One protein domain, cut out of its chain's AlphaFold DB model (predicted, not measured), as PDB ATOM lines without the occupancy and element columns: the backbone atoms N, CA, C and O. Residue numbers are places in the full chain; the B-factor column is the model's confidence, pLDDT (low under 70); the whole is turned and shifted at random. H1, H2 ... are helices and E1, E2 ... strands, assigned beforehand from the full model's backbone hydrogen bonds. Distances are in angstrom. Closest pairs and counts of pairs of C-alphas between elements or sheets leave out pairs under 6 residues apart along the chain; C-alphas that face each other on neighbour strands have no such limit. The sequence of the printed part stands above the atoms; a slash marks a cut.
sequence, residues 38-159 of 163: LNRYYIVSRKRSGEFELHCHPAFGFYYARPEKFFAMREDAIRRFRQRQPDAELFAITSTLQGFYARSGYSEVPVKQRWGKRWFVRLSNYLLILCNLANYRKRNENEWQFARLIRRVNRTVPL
ATOM      1  N   LEU A  38     140.713 167.812 176.458       84.31
ATOM      2  CA  LEU A  38     140.465 166.425 176.822       84.31
ATOM      3  C   LEU A  38     140.393 166.308 178.348       84.31
ATOM      4  O   LEU A  38     139.478 165.686 178.881       84.31
ATOM      5  N   ASN A  39     141.280 167.007 179.058       85.00
ATOM      6  CA  ASN A  39     141.212 167.216 180.505       85.00
ATOM      7  C   ASN A  39     141.978 168.484 180.911       85.00
ATOM      8  O   ASN A  39     142.402 169.251 180.054       85.00
ATOM      9  N   ARG A  40     142.184 168.710 182.217       77.88
ATOM     10  CA  ARG A  40     142.839 169.918 182.756       77.88
ATOM     11  C   ARG A  40     144.238 170.192 182.179       77.88
ATOM     12  O   ARG A  40     144.657 171.345 182.170       77.88
ATOM     13  N   TYR A  41     144.951 169.164 181.718       79.50
ATOM     14  CA  TYR A  41     146.349 169.274 181.287       79.50
ATOM     15  C   TYR A  41     146.550 169.110 179.783       79.50
ATOM     16  O   TYR A  41     147.591 169.519 179.270       79.50
ATOM     17  N   TYR A  42     145.583 168.529 179.075       84.38
ATOM     18  CA  TYR A  42     145.728 168.188 177.667       84.38
ATOM     19  C   TYR A  42     144.649 168.825 176.803       84.38
ATOM     20  O   TYR A  42     143.448 168.721 177.072       84.38
ATOM     21  N   ILE A  43     145.109 169.437 175.717       85.69
ATOM     22  CA  ILE A  43     144.272 169.957 174.642       85.69
ATOM     23  C   ILE A  43     144.590 169.226 173.345       85.69
ATOM     24  O   ILE A  43     145.700 168.738 173.143       85.69
ATOM     25  N   VAL A  44     143.624 169.203 172.439       88.12
ATOM     26  CA  VAL A  44     143.778 168.662 171.098       88.12
ATOM     27  C   VAL A  44     143.640 169.771 170.059       88.12
ATOM     28  O   VAL A  44     142.793 170.661 170.168       88.12
ATOM     29  N   SER A  45     144.481 169.740 169.030       84.81
ATOM     30  CA  SER A  45     144.364 170.626 167.873       84.81
ATOM     31  C   SER A  45     144.231 169.806 166.599       84.81
ATOM     32  O   SER A  45     145.118 169.012 166.297       84.81
ATOM     33  N   ARG A  46     143.179 170.047 165.819       84.88
ATOM     34  CA  ARG A  46     143.039 169.453 164.488       84.88
ATOM     35  C   ARG A  46     144.009 170.112 163.505       84.88
ATOM     36  O   ARG A  46     144.121 171.342 163.475       84.88
ATOM     37  N   LYS A  47     144.716 169.311 162.712       83.75
ATOM     38  CA  LYS A  47     145.539 169.767 161.587       83.75
ATOM     39  C   LYS A  47     144.725 169.844 160.305       83.75
ATOM     40  O   LYS A  47     143.659 169.251 160.188       83.75
ATOM     41  N   ARG A  48     145.259 170.573 159.321       76.75
ATOM     42  CA  ARG A  48     144.674 170.640 157.971       76.75
ATOM     43  C   ARG A  48     144.662 169.275 157.270       76.75
ATOM     44  O   ARG A  48     143.788 169.057 156.451       76.75
ATOM     45  N   SER A  49     145.576 168.373 157.635       80.31
ATOM     46  CA  SER A  49     145.633 166.977 157.175       80.31
ATOM     47  C   SER A  49     144.514 166.087 157.730       80.31
ATOM     48  O   SER A  49     144.429 164.931 157.350       80.31
ATOM     49  N   GLY A  50     143.673 166.583 158.646       79.62
ATOM     50  CA  GLY A  50     142.638 165.783 159.312       79.62
ATOM     51  C   GLY A  50     143.105 165.120 160.609       79.62
ATOM     52  O   GLY A  50     142.278 164.871 161.479       79.62
ATOM     53  N   GLU A  51     144.414 164.952 160.784       86.56
ATOM     54  CA  GLU A  51     145.050 164.401 161.983       86.56
ATOM     55  C   GLU A  51     144.892 165.326 163.209       86.56
ATOM     56  O   GLU A  51     144.786 166.556 163.088       86.56
ATOM     57  N   PHE A  52     144.962 164.759 164.412       89.12
ATOM     58  CA  PHE A  52     144.852 165.494 165.670       89.12
ATOM     59  C   PHE A  52     146.167 165.494 166.440       89.12
ATOM     60  O   PHE A  52     146.759 164.455 166.684       89.12
ATOM     61  N   GLU A  53     146.614 166.670 166.878       87.06
ATOM     62  CA  GLU A  53     147.803 166.806 167.723       87.06
ATOM     63  C   GLU A  53     147.404 167.010 169.182       87.06
ATOM     64  O   GLU A  53     146.642 167.930 169.499       87.06
ATOM     65  N   LEU A  54     147.956 166.180 170.062       88.19
ATOM     66  CA  LEU A  54     147.840 166.292 171.506       88.19
ATOM     67  C   LEU A  54     148.897 167.266 172.044       88.19
ATOM     68  O   LEU A  54     150.098 167.048 171.885       88.19
ATOM     69  N   HIS A  55     148.456 168.309 172.746       82.44
ATOM     70  CA  HIS A  55     149.329 169.297 173.380       82.44
ATOM     71  C   HIS A  55     149.137 169.310 174.888       82.44
ATOM     72  O   HIS A  55     148.020 169.210 175.394       82.44
ATOM     73  N   CYS A  56     150.235 169.520 175.605       77.94
ATOM     74  CA  CYS A  56     150.189 169.834 177.024       77.94
ATOM     75  C   CYS A  56     149.895 171.328 177.200       77.94
ATOM     76  O   CYS A  56     150.605 172.164 176.640       77.94
ATOM     77  N   HIS A  57     148.885 171.676 177.996       71.75
ATOM     78  CA  HIS A  57     148.567 173.065 178.304       71.75
ATOM     79  C   HIS A  57     149.514 173.599 179.396       71.75
ATOM     80  O   HIS A  57     149.487 173.094 180.520       71.75
ATOM     81  N   PRO A  58     150.338 174.627 179.123       57.41
ATOM     82  CA  PRO A  58     151.348 175.089 180.075       57.41
ATOM     83  C   PRO A  58     150.770 175.909 181.237       57.41
ATOM     84  O   PRO A  58     151.361 175.912 182.310       57.41
ATOM     85  N   ALA A  59     149.607 176.561 181.071       59.09
ATOM     86  CA  ALA A  59     149.035 177.417 182.127       59.09
ATOM     87  C   ALA A  59     148.619 176.651 183.395       59.09
ATOM     88  O   ALA A  59     148.527 177.232 184.468       59.09
ATOM     89  N   PHE A  60     148.400 175.340 183.280       56.69
ATOM     90  CA  PHE A  60     148.159 174.463 184.421       56.69
ATOM     91  C   PHE A  60     149.326 173.511 184.592       56.69
ATOM     92  O   PHE A  60     149.082 172.338 184.852       56.69
ATOM     93  N   GLY A  61     150.564 173.988 184.380       54.75
ATOM     94  CA  GLY A  61     151.784 173.202 184.548       54.75
ATOM     95  C   GLY A  61     151.636 172.225 185.705       54.75
ATOM     96  O   GLY A  61     150.975 172.538 186.694       54.75
ATOM     97  N   PHE A  62     152.162 171.014 185.539       60.59
ATOM     98  CA  PHE A  62     152.015 169.903 186.477       60.59
ATOM     99  C   PHE A  62     152.687 170.215 187.828       60.59
ATOM    100  O   PHE A  62     153.682 169.603 188.199       60.59
ATOM    101  N   TYR A  63     152.156 171.188 188.559       61.00
ATOM    102  CA  TYR A  63     152.625 171.652 189.846       61.00
ATOM    103  C   TYR A  63     152.548 170.454 190.784       61.00
ATOM    104  O   TYR A  63     151.470 169.897 191.006       61.00
ATOM    105  N   TYR A  64     153.715 169.999 191.237       61.03
ATOM    106  CA  TYR A  64     153.887 168.811 192.077       61.03
ATOM    107  C   TYR A  64     153.418 167.474 191.477       61.03
ATOM    108  O   TYR A  64     153.308 166.488 192.208       61.03
ATOM    109  N   ALA A  65     153.145 167.374 190.170       68.75
ATOM    110  CA  ALA A  65     152.735 166.082 189.626       68.75
ATOM    111  C   ALA A  65     153.950 165.168 189.456       68.75
ATOM    112  O   ALA A  65     154.873 165.451 188.685       68.75
ATOM    113  N   ARG A  66     153.912 164.035 190.161       74.31
ATOM    114  CA  ARG A  66     154.823 162.921 189.913       74.31
ATOM    115  C   ARG A  66     154.628 162.383 188.486       74.31
ATOM    116  O   ARG A  66     153.543 162.560 187.916       74.31
ATOM    117  N   PRO A  67     155.643 161.715 187.910       75.69
ATOM    118  CA  PRO A  67     155.536 161.099 186.590       75.69
ATOM    119  C   PRO A  67     154.282 160.231 186.430       75.69
ATOM    120  O   PRO A  67     153.627 160.323 185.397       75.69
ATOM    121  N   GLU A  68     153.891 159.473 187.462       82.06
ATOM    122  CA  GLU A  68     152.686 158.630 187.415       82.06
ATOM    123  C   GLU A  68     151.424 159.444 187.090       82.06
ATOM    124  O   GLU A  68     150.710 159.145 186.135       82.06
ATOM    125  N   LYS A  69     151.181 160.539 187.825       83.38
ATOM    126  CA  LYS A  69     150.017 161.412 187.604       83.38
ATOM    127  C   LYS A  69     150.051 162.056 186.220       83.38
ATOM    128  O   LYS A  69     149.012 162.235 185.591       83.38
ATOM    129  N   PHE A  70     151.241 162.411 185.748       80.00
ATOM    130  CA  PHE A  70     151.426 162.985 184.422       80.00
ATOM    131  C   PHE A  70     151.023 162.012 183.303       80.00
ATOM    132  O   PHE A  70     150.326 162.416 182.368       80.00
ATOM    133  N   PHE A  71     151.432 160.743 183.407       83.31
ATOM    134  CA  PHE A  71     151.073 159.704 182.441       83.31
ATOM    135  C   PHE A  71     149.606 159.285 182.562       83.31
ATOM    136  O   PHE A  71     148.924 159.237 181.546       83.31
ATOM    137  N   ALA A  72     149.075 159.140 183.778       87.06
ATOM    138  CA  ALA A  72     147.658 158.839 183.992       87.06
ATOM    139  C   ALA A  72     146.737 159.909 183.375       87.06
ATOM    140  O   ALA A  72     145.766 159.599 182.688       87.06
ATOM    141  N   MET A  73     147.075 161.194 183.546       87.50
ATOM    142  CA  MET A  73     146.336 162.290 182.907       87.50
ATOM    143  C   MET A  73     146.469 162.265 181.381       87.50
ATOM    144  O   MET A  73     145.585 162.740 180.677       87.50
ATOM    145  N   ARG A  74     147.560 161.729 180.836       87.25
ATOM    146  CA  ARG A  74     147.688 161.567 179.388       87.25
ATOM    147  C   ARG A  74     146.804 160.450 178.867       87.25
ATOM    148  O   ARG A  74     146.103 160.663 177.889       87.25
ATOM    149  N   GLU A  75     146.847 159.287 179.500       89.56
ATOM    150  CA  GLU A  75     146.031 158.137 179.110       89.56
ATOM    151  C   GLU A  75     144.543 158.471 179.195       89.56
ATOM    152  O   GLU A  75     143.797 158.188 178.262       89.56
ATOM    153  N   ASP A  76     144.122 159.185 180.243       90.56
ATOM    154  CA  ASP A  76     142.764 159.718 180.336       90.56
ATOM    155  C   ASP A  76     142.424 160.639 179.152       90.56
ATOM    156  O   ASP A  76     141.339 160.531 178.581       90.56
ATOM    157  N   ALA A  77     143.351 161.508 178.734       90.38
ATOM    158  CA  ALA A  77     143.141 162.369 177.575       90.38
ATOM    159  C   ALA A  77     142.999 161.561 176.274       90.38
ATOM    160  O   ALA A  77     142.059 161.800 175.518       90.38
ATOM    161  N   ILE A  78     143.891 160.594 176.033       90.81
ATOM    162  CA  ILE A  78     143.849 159.710 174.856       90.81
ATOM    163  C   ILE A  78     142.530 158.933 174.837       90.81
ATOM    164  O   ILE A  78     141.826 158.939 173.831       90.81
ATOM    165  N   ARG A  79     142.134 158.342 175.969       91.75
ATOM    166  CA  ARG A  79     140.865 157.621 176.110       91.75
ATOM    167  C   ARG A  79     139.669 158.508 175.770       91.75
ATOM    168  O   ARG A  79     138.831 158.121 174.961       91.75
ATOM    169  N   ARG A  80     139.594 159.715 176.341       91.81
ATOM    170  CA  ARG A  80     138.513 160.679 176.053       91.81
ATOM    171  C   ARG A  80     138.506 161.129 174.596       91.81
ATOM    172  O   ARG A  80     137.438 161.395 174.049       91.81
ATOM    173  N   PHE A  81     139.678 161.237 173.972       91.62
ATOM    174  CA  PHE A  81     139.781 161.529 172.548       91.62
ATOM    175  C   PHE A  81     139.189 160.387 171.719       91.62
ATOM    176  O   PHE A  81     138.288 160.634 170.924       91.62
ATOM    177  N   ARG A  82     139.615 159.144 171.971       91.44
ATOM    178  CA  ARG A  82     139.144 157.945 171.259       91.44
ATOM    179  C   ARG A  82     137.643 157.702 171.423       91.44
ATOM    180  O   ARG A  82     136.996 157.299 170.471       91.44
ATOM    181  N   GLN A  83     137.068 158.031 172.579       89.94
ATOM    182  CA  GLN A  83     135.613 157.985 172.786       89.94
ATOM    183  C   GLN A  83     134.838 158.949 171.877       89.94
ATOM    184  O   GLN A  83     133.694 158.681 171.533       89.94
ATOM    185  N   ARG A  84     135.434 160.091 171.520       87.94
ATOM    186  CA  ARG A  84     134.788 161.112 170.679       87.94
ATOM    187  C   ARG A  84     135.120 160.949 169.202       87.94
ATOM    188  O   ARG A  84     134.313 161.336 168.367       87.94
ATOM    189  N   GLN A  85     136.317 160.457 168.894       87.88
ATOM    190  CA  GLN A  85     136.832 160.269 167.539       87.88
ATOM    191  C   GLN A  85     137.614 158.951 167.460       87.88
ATOM    192  O   GLN A  85     138.846 158.967 167.542       87.88
ATOM    193  N   PRO A  86     136.914 157.808 167.349       84.81
ATOM    194  CA  PRO A  86     137.549 156.491 167.370       84.81
ATOM    195  C   PRO A  86     138.500 156.296 166.185       84.81
ATOM    196  O   PRO A  86     139.641 155.871 166.382       84.81
ATOM    197  N   ASP A  87     138.075 156.729 164.996       87.88
ATOM    198  CA  ASP A  87     138.779 156.493 163.728       87.88
ATOM    199  C   ASP A  87     139.835 157.558 163.401       87.88
ATOM    200  O   ASP A  87     140.554 157.460 162.409       87.88
ATOM    201  N   ALA A  88     139.939 158.611 164.215       87.56
ATOM    202  CA  ALA A  88     140.867 159.699 163.955       87.56
ATOM    203  C   ALA A  88     142.274 159.379 164.474       87.56
ATOM    204  O   ALA A  88     142.457 158.898 165.594       87.56
ATOM    205  N   GLU A  89     143.295 159.731 163.698       87.81
ATOM    206  CA  GLU A  89     144.679 159.624 164.154       87.81
ATOM    207  C   GLU A  89     145.021 160.732 165.153       87.81
ATOM    208  O   GLU A  89     144.923 161.929 164.851       87.81
ATOM    209  N   LEU A  90     145.469 160.324 166.341       89.56
ATOM    210  CA  LEU A  90     146.035 161.207 167.351       89.56
ATOM    211  C   LEU A  90     147.556 161.100 167.308       89.56
ATOM    212  O   LEU A  90     148.105 160.008 167.243       89.56
ATOM    213  N   PHE A  91     148.259 162.222 167.394       89.06
ATOM    214  CA  PHE A  91     149.708 162.220 167.505       89.06
ATOM    215  C   PHE A  91     150.208 163.211 168.550       89.06
ATOM    216  O   PHE A  91     149.576 164.227 168.836       89.06
ATOM    217  N   ALA A  92     151.384 162.937 169.106       86.62
ATOM    218  CA  ALA A  92     152.083 163.834 170.016       86.62
ATOM    219  C   ALA A  92     153.506 164.097 169.529       86.62
ATOM    220  O   ALA A  92     154.214 163.187 169.100       86.62
ATOM    221  N   ILE A  93     153.949 165.349 169.643       83.69
ATOM    222  CA  ILE A  93     155.329 165.737 169.348       83.69
ATOM    223  C   ILE A  93     156.059 165.993 170.661       83.69
ATOM    224  O   ILE A  93     155.668 166.863 171.441       83.69
ATOM    225  N   THR A  94     157.141 165.260 170.923       80.75
ATOM    226  CA  THR A  94     157.913 165.442 172.159       80.75
ATOM    227  C   THR A  94     159.405 165.175 171.976       80.75
ATOM    228  O   THR A  94     159.825 164.287 171.233       80.75
ATOM    229  N   SER A  95     160.224 165.949 172.686       79.25
ATOM    230  CA  SER A  95     161.661 165.701 172.859       79.25
ATOM    231  C   SER A  95     161.988 165.092 174.223       79.25
ATOM    232  O   SER A  95     162.977 164.381 174.374       79.25
ATOM    233  N   THR A  96     161.153 165.321 175.238       79.00
ATOM    234  CA  THR A  96     161.430 164.897 176.615       79.00
ATOM    235  C   THR A  96     161.028 163.451 176.890       79.00
ATOM    236  O   THR A  96     161.673 162.808 177.722       79.00
ATOM    237  N   LEU A  97     160.026 162.923 176.175       77.81
ATOM    238  CA  LEU A  97     159.387 161.629 176.465       77.81
ATOM    239  C   LEU A  97     159.581 160.572 175.374       77.81
ATOM    240  O   LEU A  97     158.901 159.554 175.379       77.81
ATOM    241  N   GLN A  98     160.531 160.785 174.467       84.38
ATOM    242  CA  GLN A  98     160.782 159.866 173.353       84.38
ATOM    243  C   GLN A  98     161.061 158.440 173.816       84.38
ATOM    244  O   GLN A  98     160.386 157.519 173.387       84.38
ATOM    245  N   GLY A  99     161.975 158.264 174.776       82.38
ATOM    246  CA  GLY A  99     162.292 156.933 175.300       82.38
ATOM    247  C   GLY A  99     161.130 156.250 176.028       82.38
ATOM    248  O   GLY A  99     161.150 155.036 176.165       82.38
ATOM    249  N   PHE A 100     160.129 157.001 176.501       83.44
ATOM    250  CA  PHE A 100     158.898 156.408 177.027       83.44
ATOM    251  C   PHE A 100     158.034 155.895 175.871       83.44
ATOM    252  O   PHE A 100     157.672 154.727 175.864       83.44
ATOM    253  N   TYR A 101     157.785 156.731 174.859       82.75
ATOM    254  CA  TYR A 101     156.933 156.350 173.735       82.75
ATOM    255  C   TYR A 101     157.518 155.240 172.861       82.75
ATOM    256  O   TYR A 101     156.781 154.339 172.473       82.75
ATOM    257  N   ALA A 102     158.832 155.246 172.640       82.00
ATOM    258  CA  ALA A 102     159.519 154.168 171.936       82.00
ATOM    259  C   ALA A 102     159.337 152.815 172.650       82.00
ATOM    260  O   ALA A 102     159.090 151.801 172.008       82.00
ATOM    261  N   ARG A 103     159.382 152.788 173.992       85.81
ATOM    262  CA  ARG A 103     159.142 151.561 174.778       85.81
ATOM    263  C   ARG A 103     157.687 151.105 174.759       85.81
ATOM    264  O   ARG A 103     157.432 149.921 174.928       85.81
ATOM    265  N   SER A 104     156.751 152.032 174.582       83.56
ATOM    266  CA  SER A 104     155.322 151.730 174.464       83.56
ATOM    267  C   SER A 104     154.913 151.270 173.060       83.56
ATOM    268  O   SER A 104     153.734 151.014 172.848       83.56
ATOM    269  N   GLY A 105     155.850 151.172 172.108       84.56
ATOM    270  CA  GLY A 105     155.580 150.673 170.757       84.56
ATOM    271  C   GLY A 105     154.896 151.676 169.825       84.56
ATOM    272  O   GLY A 105     154.390 151.279 168.780       84.56
ATOM    273  N   TYR A 106     154.868 152.966 170.173       85.81
ATOM    274  CA  TYR A 106     154.275 153.979 169.301       85.81
ATOM    275  C   TYR A 106     155.153 154.239 168.074       85.81
ATOM    276  O   TYR A 106     156.361 154.450 168.202       85.81
ATOM    277  N   SER A 107     154.528 154.310 166.898       86.38
ATOM    278  CA  SER A 107     155.208 154.629 165.639       86.38
ATOM    279  C   SER A 107     155.839 156.015 165.695       86.38
ATOM    280  O   SER A 107     155.153 156.993 166.001       86.38
ATOM    281  N   GLU A 108     157.127 156.111 165.368       86.25
ATOM    282  CA  GLU A 108     157.905 157.342 165.486       86.25
ATOM    283  C   GLU A 108     158.356 157.899 164.132       86.25
ATOM    284  O   GLU A 108     158.861 157.184 163.270       86.25
ATOM    285  N   VAL A 109     158.194 159.212 163.948       88.06
ATOM    286  CA  VAL A 109     158.644 159.931 162.748       88.06
ATOM    287  C   VAL A 109     159.401 161.199 163.151       88.06
ATOM    288  O   VAL A 109     158.872 162.015 163.915       88.06
ATOM    289  N   PRO A 110     160.622 161.444 162.642       86.50
ATOM    290  CA  PRO A 110     161.355 162.669 162.936       86.50
ATOM    291  C   PRO A 110     160.654 163.903 162.364       86.50
ATOM    292  O   PRO A 110     160.303 163.967 161.184       86.50
ATOM    293  N   VAL A 111     160.466 164.931 163.198       83.69
ATOM    294  CA  VAL A 111     159.721 166.126 162.792       83.69
ATOM    295  C   VAL A 111     160.643 167.152 162.148       83.69
ATOM    296  O   VAL A 111     161.448 167.803 162.816       83.69
ATOM    297  N   LYS A 112     160.442 167.396 160.850       80.00
ATOM    298  CA  LYS A 112     161.028 168.547 160.153       80.00
ATOM    299  C   LYS A 112     160.220 169.808 160.485       80.00
ATOM    300  O   LYS A 112     159.084 169.970 160.045       80.00
ATOM    301  N   GLN A 113     160.783 170.704 161.298       74.88
ATOM    302  CA  GLN A 113     160.141 171.971 161.677       74.88
ATOM    303  C   GLN A 113     160.879 173.166 161.075       74.88
ATOM    304  O   GLN A 113     162.105 173.245 161.149       74.88
ATOM    305  N   ARG A 114     160.120 174.141 160.555       82.88
ATOM    306  CA  ARG A 114     160.652 175.472 160.220       82.88
ATOM    307  C   ARG A 114     161.228 176.131 161.478       82.88
ATOM    308  O   ARG A 114     160.698 175.932 162.574       82.88
ATOM    309  N   TRP A 115     162.271 176.940 161.314       77.75
ATOM    310  CA  TRP A 115     163.055 177.499 162.421       77.75
ATOM    311  C   TRP A 115     162.210 178.226 163.484       77.75
ATOM    312  O   TRP A 115     162.318 177.903 164.665       77.75
ATOM    313  N   GLY A 116     161.277 179.095 163.076       75.62
ATOM    314  CA  GLY A 116     160.394 179.805 164.014       75.62
ATOM    315  C   GLY A 116     159.481 178.876 164.828       75.62
ATOM    316  O   GLY A 116     159.368 179.012 166.045       75.62
ATOM    317  N   LYS A 117     158.899 177.851 164.189       75.19
ATOM    318  CA  LYS A 117     158.082 176.842 164.886       75.19
ATOM    319  C   LYS A 117     158.927 176.040 165.877       75.19
ATOM    320  O   LYS A 117     158.477 175.771 166.986       75.19
ATOM    321  N   ARG A 118     160.166 175.707 165.501       78.81
ATOM    322  CA  ARG A 118     161.120 175.009 166.372       78.81
ATOM    323  C   ARG A 118     161.455 175.832 167.615       78.81
ATOM    324  O   ARG A 118     161.543 175.269 168.703       78.81
ATOM    325  N   TRP A 119     161.615 177.144 167.460       79.62
ATOM    326  CA  TRP A 119     161.892 178.050 168.573       79.62
ATOM    327  C   TRP A 119     160.722 178.107 169.559       79.62
ATOM    328  O   TRP A 119     160.916 177.867 170.749       79.62
ATOM    329  N   PHE A 120     159.496 178.284 169.058       76.62
ATOM    330  CA  PHE A 120     158.293 178.289 169.898       76.62
ATOM    331  C   PHE A 120     158.098 176.962 170.646       76.62
ATOM    332  O   PHE A 120     157.890 176.955 171.855       76.62
ATOM    333  N   VAL A 121     158.251 175.825 169.958       76.00
ATOM    334  CA  VAL A 121     158.147 174.489 170.574       76.00
ATOM    335  C   VAL A 121     159.207 174.288 171.662       76.00
ATOM    336  O   VAL A 121     158.916 173.707 172.709       76.00
ATOM    337  N   ARG A 122     160.440 174.763 171.452       83.44
ATOM    338  CA  ARG A 122     161.492 174.719 172.481       83.44
ATOM    339  C   ARG A 122     161.135 175.584 173.683       83.44
ATOM    340  O   ARG A 122     161.228 175.092 174.802       83.44
ATOM    341  N   LEU A 123     160.668 176.810 173.452       81.25
ATOM    342  CA  LEU A 123     160.234 177.710 174.517       81.25
ATOM    343  C   LEU A 123     159.106 177.084 175.346       81.25
ATOM    344  O   LEU A 123     159.196 177.051 176.571       81.25
ATOM    345  N   SER A 124     158.091 176.503 174.699       77.31
ATOM    346  CA  SER A 124     157.015 175.793 175.400       77.31
ATOM    347  C   SER A 124     157.544 174.619 176.231       77.31
ATOM    348  O   SER A 124     157.123 174.445 177.370       77.31
ATOM    349  N   ASN A 125     158.494 173.838 175.705       80.88
ATOM    350  CA  ASN A 125     159.116 172.750 176.465       80.88
ATOM    351  C   ASN A 125     159.918 173.263 177.670       80.88
ATOM    352  O   ASN A 125     159.849 172.654 178.734       80.88
ATOM    353  N   TYR A 126     160.646 174.376 177.539       85.25
ATOM    354  CA  TYR A 126     161.350 174.989 178.669       85.25
ATOM    355  C   TYR A 126     160.389 175.461 179.745       85.25
ATOM    356  O   TYR A 126     160.585 175.126 180.908       85.25
ATOM    357  N   LEU A 127     159.320 176.155 179.358       79.62
ATOM    358  CA  LEU A 127     158.285 176.581 180.294       79.62
ATOM    359  C   LEU A 127     157.657 175.377 181.001       79.62
ATOM    360  O   LEU A 127     157.554 175.382 182.218       79.62
ATOM    361  N   LEU A 128     157.331 174.294 180.289       78.00
ATOM    362  CA  LEU A 128     156.803 173.075 180.917       78.00
ATOM    363  C   LEU A 128     157.783 172.439 181.914       78.00
ATOM    364  O   LEU A 128     157.359 171.928 182.951       78.00
ATOM    365  N   ILE A 129     159.084 172.456 181.611       83.31
ATOM    366  CA  ILE A 129     160.118 171.934 182.510       83.31
ATOM    367  C   ILE A 129     160.238 172.814 183.760       83.31
ATOM    368  O   ILE A 129     160.256 172.278 184.867       83.31
ATOM    369  N   LEU A 130     160.302 174.135 183.588       83.19
ATOM    370  CA  LEU A 130     160.521 175.105 184.665       83.19
ATOM    371  C   LEU A 130     159.266 175.344 185.518       83.19
ATOM    372  O   LEU A 130     159.364 175.575 186.712       83.19
ATOM    373  N   CYS A 131     158.066 175.235 184.953       78.31
ATOM    374  CA  CYS A 131     156.826 175.383 185.717       78.31
ATOM    375  C   CYS A 131     156.463 174.127 186.528       78.31
ATOM    376  O   CYS A 131     155.527 174.169 187.324       78.31
ATOM    377  N   ASN A 132     157.159 173.003 186.338       78.56
ATOM    378  CA  ASN A 132     156.939 171.802 187.135       78.56
ATOM    379  C   ASN A 132     157.970 171.715 188.271       78.56
ATOM    380  O   ASN A 132     159.103 171.279 188.066       78.56
ATOM    381  N   LEU A 133     157.536 172.055 189.490       79.75
ATOM    382  CA  LEU A 133     158.358 171.989 190.704       79.75
ATOM    383  C   LEU A 133     158.965 170.600 190.970       79.75
ATOM    384  O   LEU A 133     160.056 170.513 191.526       79.75
ATOM    385  N   ALA A 134     158.346 169.509 190.504       81.56
ATOM    386  CA  ALA A 134     158.915 168.164 190.643       81.56
ATOM    387  C   ALA A 134     160.237 167.981 189.865       81.56
ATOM    388  O   ALA A 134     160.980 167.028 190.115       81.56
ATOM    389  N   ASN A 135     160.558 168.889 188.934       85.94
ATOM    390  CA  ASN A 135     161.842 168.919 188.236       85.94
ATOM    391  C   ASN A 135     162.955 169.621 189.034       85.94
ATOM    392  O   ASN A 135     164.124 169.478 188.672       85.94
ATOM    393  N   TYR A 136     162.635 170.317 190.129       87.00
ATOM    394  CA  TYR A 136     163.598 170.970 191.030       87.00
ATOM    395  C   TYR A 136     164.096 170.004 192.103       87.00
ATOM    396  O   TYR A 136     164.259 170.350 193.267       87.00
ATOM    397  N   ARG A 137     164.344 168.759 191.699       86.38
ATOM    398  CA  ARG A 137     164.995 167.750 192.527       86.38
ATOM    399  C   ARG A 137     166.344 167.392 191.932       86.38
ATOM    400  O   ARG A 137     166.497 167.321 190.704       86.38
ATOM    401  N   LYS A 138     167.307 167.126 192.807       89.69
ATOM    402  CA  LYS A 138     168.546 166.465 192.414       89.69
ATOM    403  C   LYS A 138     168.241 165.011 192.070       89.69
ATOM    404  O   LYS A 138     167.472 164.349 192.764       89.69
ATOM    405  N   ARG A 139     168.795 164.532 190.959       83.50
ATOM    406  CA  ARG A 139     168.737 163.114 190.576       83.50
ATOM    407  C   ARG A 139     169.914 162.347 191.180       83.50
ATOM    408  O   ARG A 139     169.768 161.186 191.531       83.50
ATOM    409  N   ASN A 140     171.061 163.006 191.249       88.38
ATOM    410  CA  ASN A 140     172.298 162.578 191.889       88.38
ATOM    411  C   ASN A 140     172.990 163.834 192.449       88.38
ATOM    412  O   ASN A 140     172.479 164.946 192.287       88.38
ATOM    413  N   GLU A 141     174.138 163.674 193.100       86.50
ATOM    414  CA  GLU A 141     174.834 164.774 193.788       86.50
ATOM    415  C   GLU A 141     175.140 165.976 192.874       86.50
ATOM    416  O   GLU A 141     175.059 167.127 193.319       86.50
ATOM    417  N   ASN A 142     175.351 165.710 191.577       88.19
ATOM    418  CA  ASN A 142     175.868 166.665 190.592       88.19
ATOM    419  C   ASN A 142     174.857 167.122 189.522       88.19
ATOM    420  O   ASN A 142     175.183 167.989 188.711       88.19
ATOM    421  N   GLU A 143     173.641 166.567 189.462       91.69
ATOM    422  CA  GLU A 143     172.697 166.872 188.379       91.69
ATOM    423  C   GLU A 143     171.267 167.128 188.861       91.69
ATOM    424  O   GLU A 143     170.572 166.267 189.415       91.69
ATOM    425  N   TRP A 144     170.784 168.327 188.537       91.19
ATOM    426  CA  TRP A 144     169.380 168.694 188.657       91.19
ATOM    427  C   TRP A 144     168.550 168.126 187.505       91.19
ATOM    428  O   TRP A 144     168.923 168.219 186.329       91.19
ATOM    429  N   GLN A 145     167.370 167.599 187.831       89.81
ATOM    430  CA  GLN A 145     166.467 166.997 186.851       89.81
ATOM    431  C   GLN A 145     166.047 167.996 185.752       89.81
ATOM    432  O   GLN A 145     166.064 167.635 184.572       89.81
ATOM    433  N   PHE A 146     165.725 169.250 186.095       89.25
ATOM    434  CA  PHE A 146     165.372 170.274 185.100       89.25
ATOM    435  C   PHE A 146     166.519 170.552 184.109       89.25
ATOM    436  O   PHE A 146     166.281 170.629 182.903       89.25
ATOM    437  N   ALA A 147     167.770 170.623 184.582       91.50
ATOM    438  CA  ALA A 147     168.935 170.922 183.746       91.50
ATOM    439  C   ALA A 147     169.170 169.825 182.697       91.50
ATOM    440  O   ALA A 147     169.443 170.106 181.525       91.50
ATOM    441  N   ARG A 148     168.988 168.560 183.089       91.19
ATOM    442  CA  ARG A 148     169.037 167.422 182.166       91.19
ATOM    443  C   ARG A 148     167.934 167.487 181.112       91.19
ATOM    444  O   ARG A 148     168.192 167.221 179.937       91.19
ATOM    445  N   LEU A 149     166.709 167.824 181.515       89.25
ATOM    446  CA  LEU A 149     165.578 167.943 180.592       89.25
ATOM    447  C   LEU A 149     165.806 169.074 179.579       89.25
ATOM    448  O   LEU A 149     165.569 168.866 178.391       89.25
ATOM    449  N   ILE A 150     166.355 170.215 180.006       90.94
ATOM    450  CA  ILE A 150     166.750 171.311 179.107       90.94
ATOM    451  C   ILE A 150     167.827 170.844 178.119       90.94
ATOM    452  O   ILE A 150     167.695 171.057 176.912       90.94
ATOM    453  N   ARG A 151     168.871 170.145 178.593       90.62
ATOM    454  CA  ARG A 151     169.897 169.558 177.711       90.62
ATOM    455  C   ARG A 151     169.289 168.598 176.685       90.62
ATOM    456  O   ARG A 151     169.670 168.648 175.518       90.62
ATOM    457  N   ARG A 152     168.318 167.772 177.085       89.75
ATOM    458  CA  ARG A 152     167.594 166.865 176.180       89.75
ATOM    459  C   ARG A 152     166.803 167.630 175.116       89.75
ATOM    460  O   ARG A 152     166.941 167.330 173.938       89.75
ATOM    461  N   VAL A 153     166.040 168.656 175.495       89.00
ATOM    462  CA  VAL A 153     165.289 169.494 174.536       89.00
ATOM    463  C   VAL A 153     166.212 170.125 173.484       89.00
ATOM    464  O   VAL A 153     165.825 170.266 172.322       89.00
ATOM    465  N   ASN A 154     167.437 170.483 173.873       88.88
ATOM    466  CA  ASN A 154     168.424 171.065 172.967       88.88
ATOM    467  C   ASN A 154     169.054 170.055 172.009       88.88
ATOM    468  O   ASN A 154     169.185 170.350 170.819       88.88
ATOM    469  N   ARG A 155     169.448 168.887 172.530       87.81
ATOM    470  CA  ARG A 155     170.241 167.889 171.798       87.81
ATOM    471  C   ARG A 155     169.397 166.921 170.974       87.81
ATOM    472  O   ARG A 155     169.902 166.354 170.014       87.81
ATOM    473  N   THR A 156     168.131 166.723 171.329       85.50
ATOM    474  CA  THR A 156     167.292 165.692 170.716       85.50
ATOM    475  C   THR A 156     166.384 166.275 169.632       85.50
ATOM    476  O   THR A 156     165.725 167.301 169.826       85.50
ATOM    477  N   VAL A 157     166.331 165.613 168.473       86.44
ATOM    478  CA  VAL A 157     165.377 165.945 167.405       86.44
ATOM    479  C   VAL A 157     163.981 165.522 167.865       86.44
ATOM    480  O   VAL A 157     163.821 164.367 168.240       86.44
ATOM    481  N   PRO A 158     162.970 166.409 167.881       85.25
ATOM    482  CA  PRO A 158     161.619 166.031 168.282       85.25
ATOM    483  C   PRO A 158     161.054 164.958 167.344       85.25
ATOM    484  O   PRO A 158     161.175 165.065 166.122       85.25
ATOM    485  N   LEU A 159     160.406 163.958 167.936       87.50
ATOM    486  CA  LEU A 159     159.741 162.869 167.229       87.50
ATOM    487  C   LEU A 159     158.228 163.069 167.332       87.50
ATOM    488  O   LEU A 159     157.725 163.557 168.352       87.50
TER     489      LEU A 159
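What this domain is: This is residues 38 to 159 of the 163 residues of an uncharacterized protein of Thermobacillus composti (strain DSM 18247 / JCM 13945 / KWC4) (UniProt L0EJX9). A small three-stranded sheet, E1, E2 and E3, has the long helix H1 over one face, and beyond the end of E3 a second part holds H3 and H4, two helices side by side running opposite ways. The short H2 and E4 lie on the E3 side of the sheet, the turn around E5 lies past H4 at one end of the longest axis, and residues 156 to 159 fold back from H4 toward E4. The printed part has 122 residues with four named helices and five named strands, in the order E1 E2 H1 E3 H2 E4 H3 E5 H4. The sheet, E1 E2 E3, is mixed and the class is mixed, helices and strands. The whole is compact, with a radius of gyration of the C-alphas of 14.8 A, and only just elongated, spanning 48 by 31 by 28 A.

Where its parts are: E1, residues 42 to 46, begins at C-alpha 42 (145.728, 168.188, 177.667). E2 is residues 52 to 56, and H1, residues 67 to 84, is 26.1 A long. E3 is residues 90 to 94, H2 residues 98 to 103 and E4 residues 108 to 110. H3, residues 115 to 130, is 22.5 A long and begins at C-alpha 115 (163.055, 177.499, 162.421). E5 is residues 138 to 140. H4, residues 145 to 155, is 15.5 A long and ends at C-alpha 155 (170.241, 167.889, 171.798).

How they stand to each other: E1 and E2 form an antiparallel hairpin, with N 43 and O 55 at 2.9 A. E2 and E3 are parallel, with N 54 and O 91 at 2.8 A. E2, H1 and E3 make a strand-helix-strand unit, two parallel neighbour strands with a helix between, and its crossover is right-handed. H1 is on the sheet, in two layers with it, one of helix and one of strands, at a height over the sheet of 9.8 A. It lies over E1 and E2, and at 29 degrees to E2 on the local plane it runs only just along the strands. The closest C-alphas of E1 and H1, those of Tyr 42 and Ala 77, are 6.4 A apart. H3 only grazes the sheet, with its residues 121 to 128. H3 and H4 touch, closest at the C-alphas of Ile 129 and Phe 146, 6.1 A, with a shallow tilt of 11 degrees, opposite ways. E3 and E4 are near each other, with 5 pairs of C-alphas within 10 A. E4 and E5 pair with no named strand, but residues 138 to 140 of E5 make a short antiparallel pairing with residues 143 to 144. H1 and H3 are apart. In H1, H3 and H4 every O i to N i+4 pair is within hydrogen-bond range; in H2, 1 of 2 is.

The domain as a whole: The two C-alphas farthest apart, those of Asp 87 and Glu 141, are 47.7 A apart. The printed part has no cut and no long link. The mean pLDDT of the printed part is 82.9, and residues 58 to 65 are under 70.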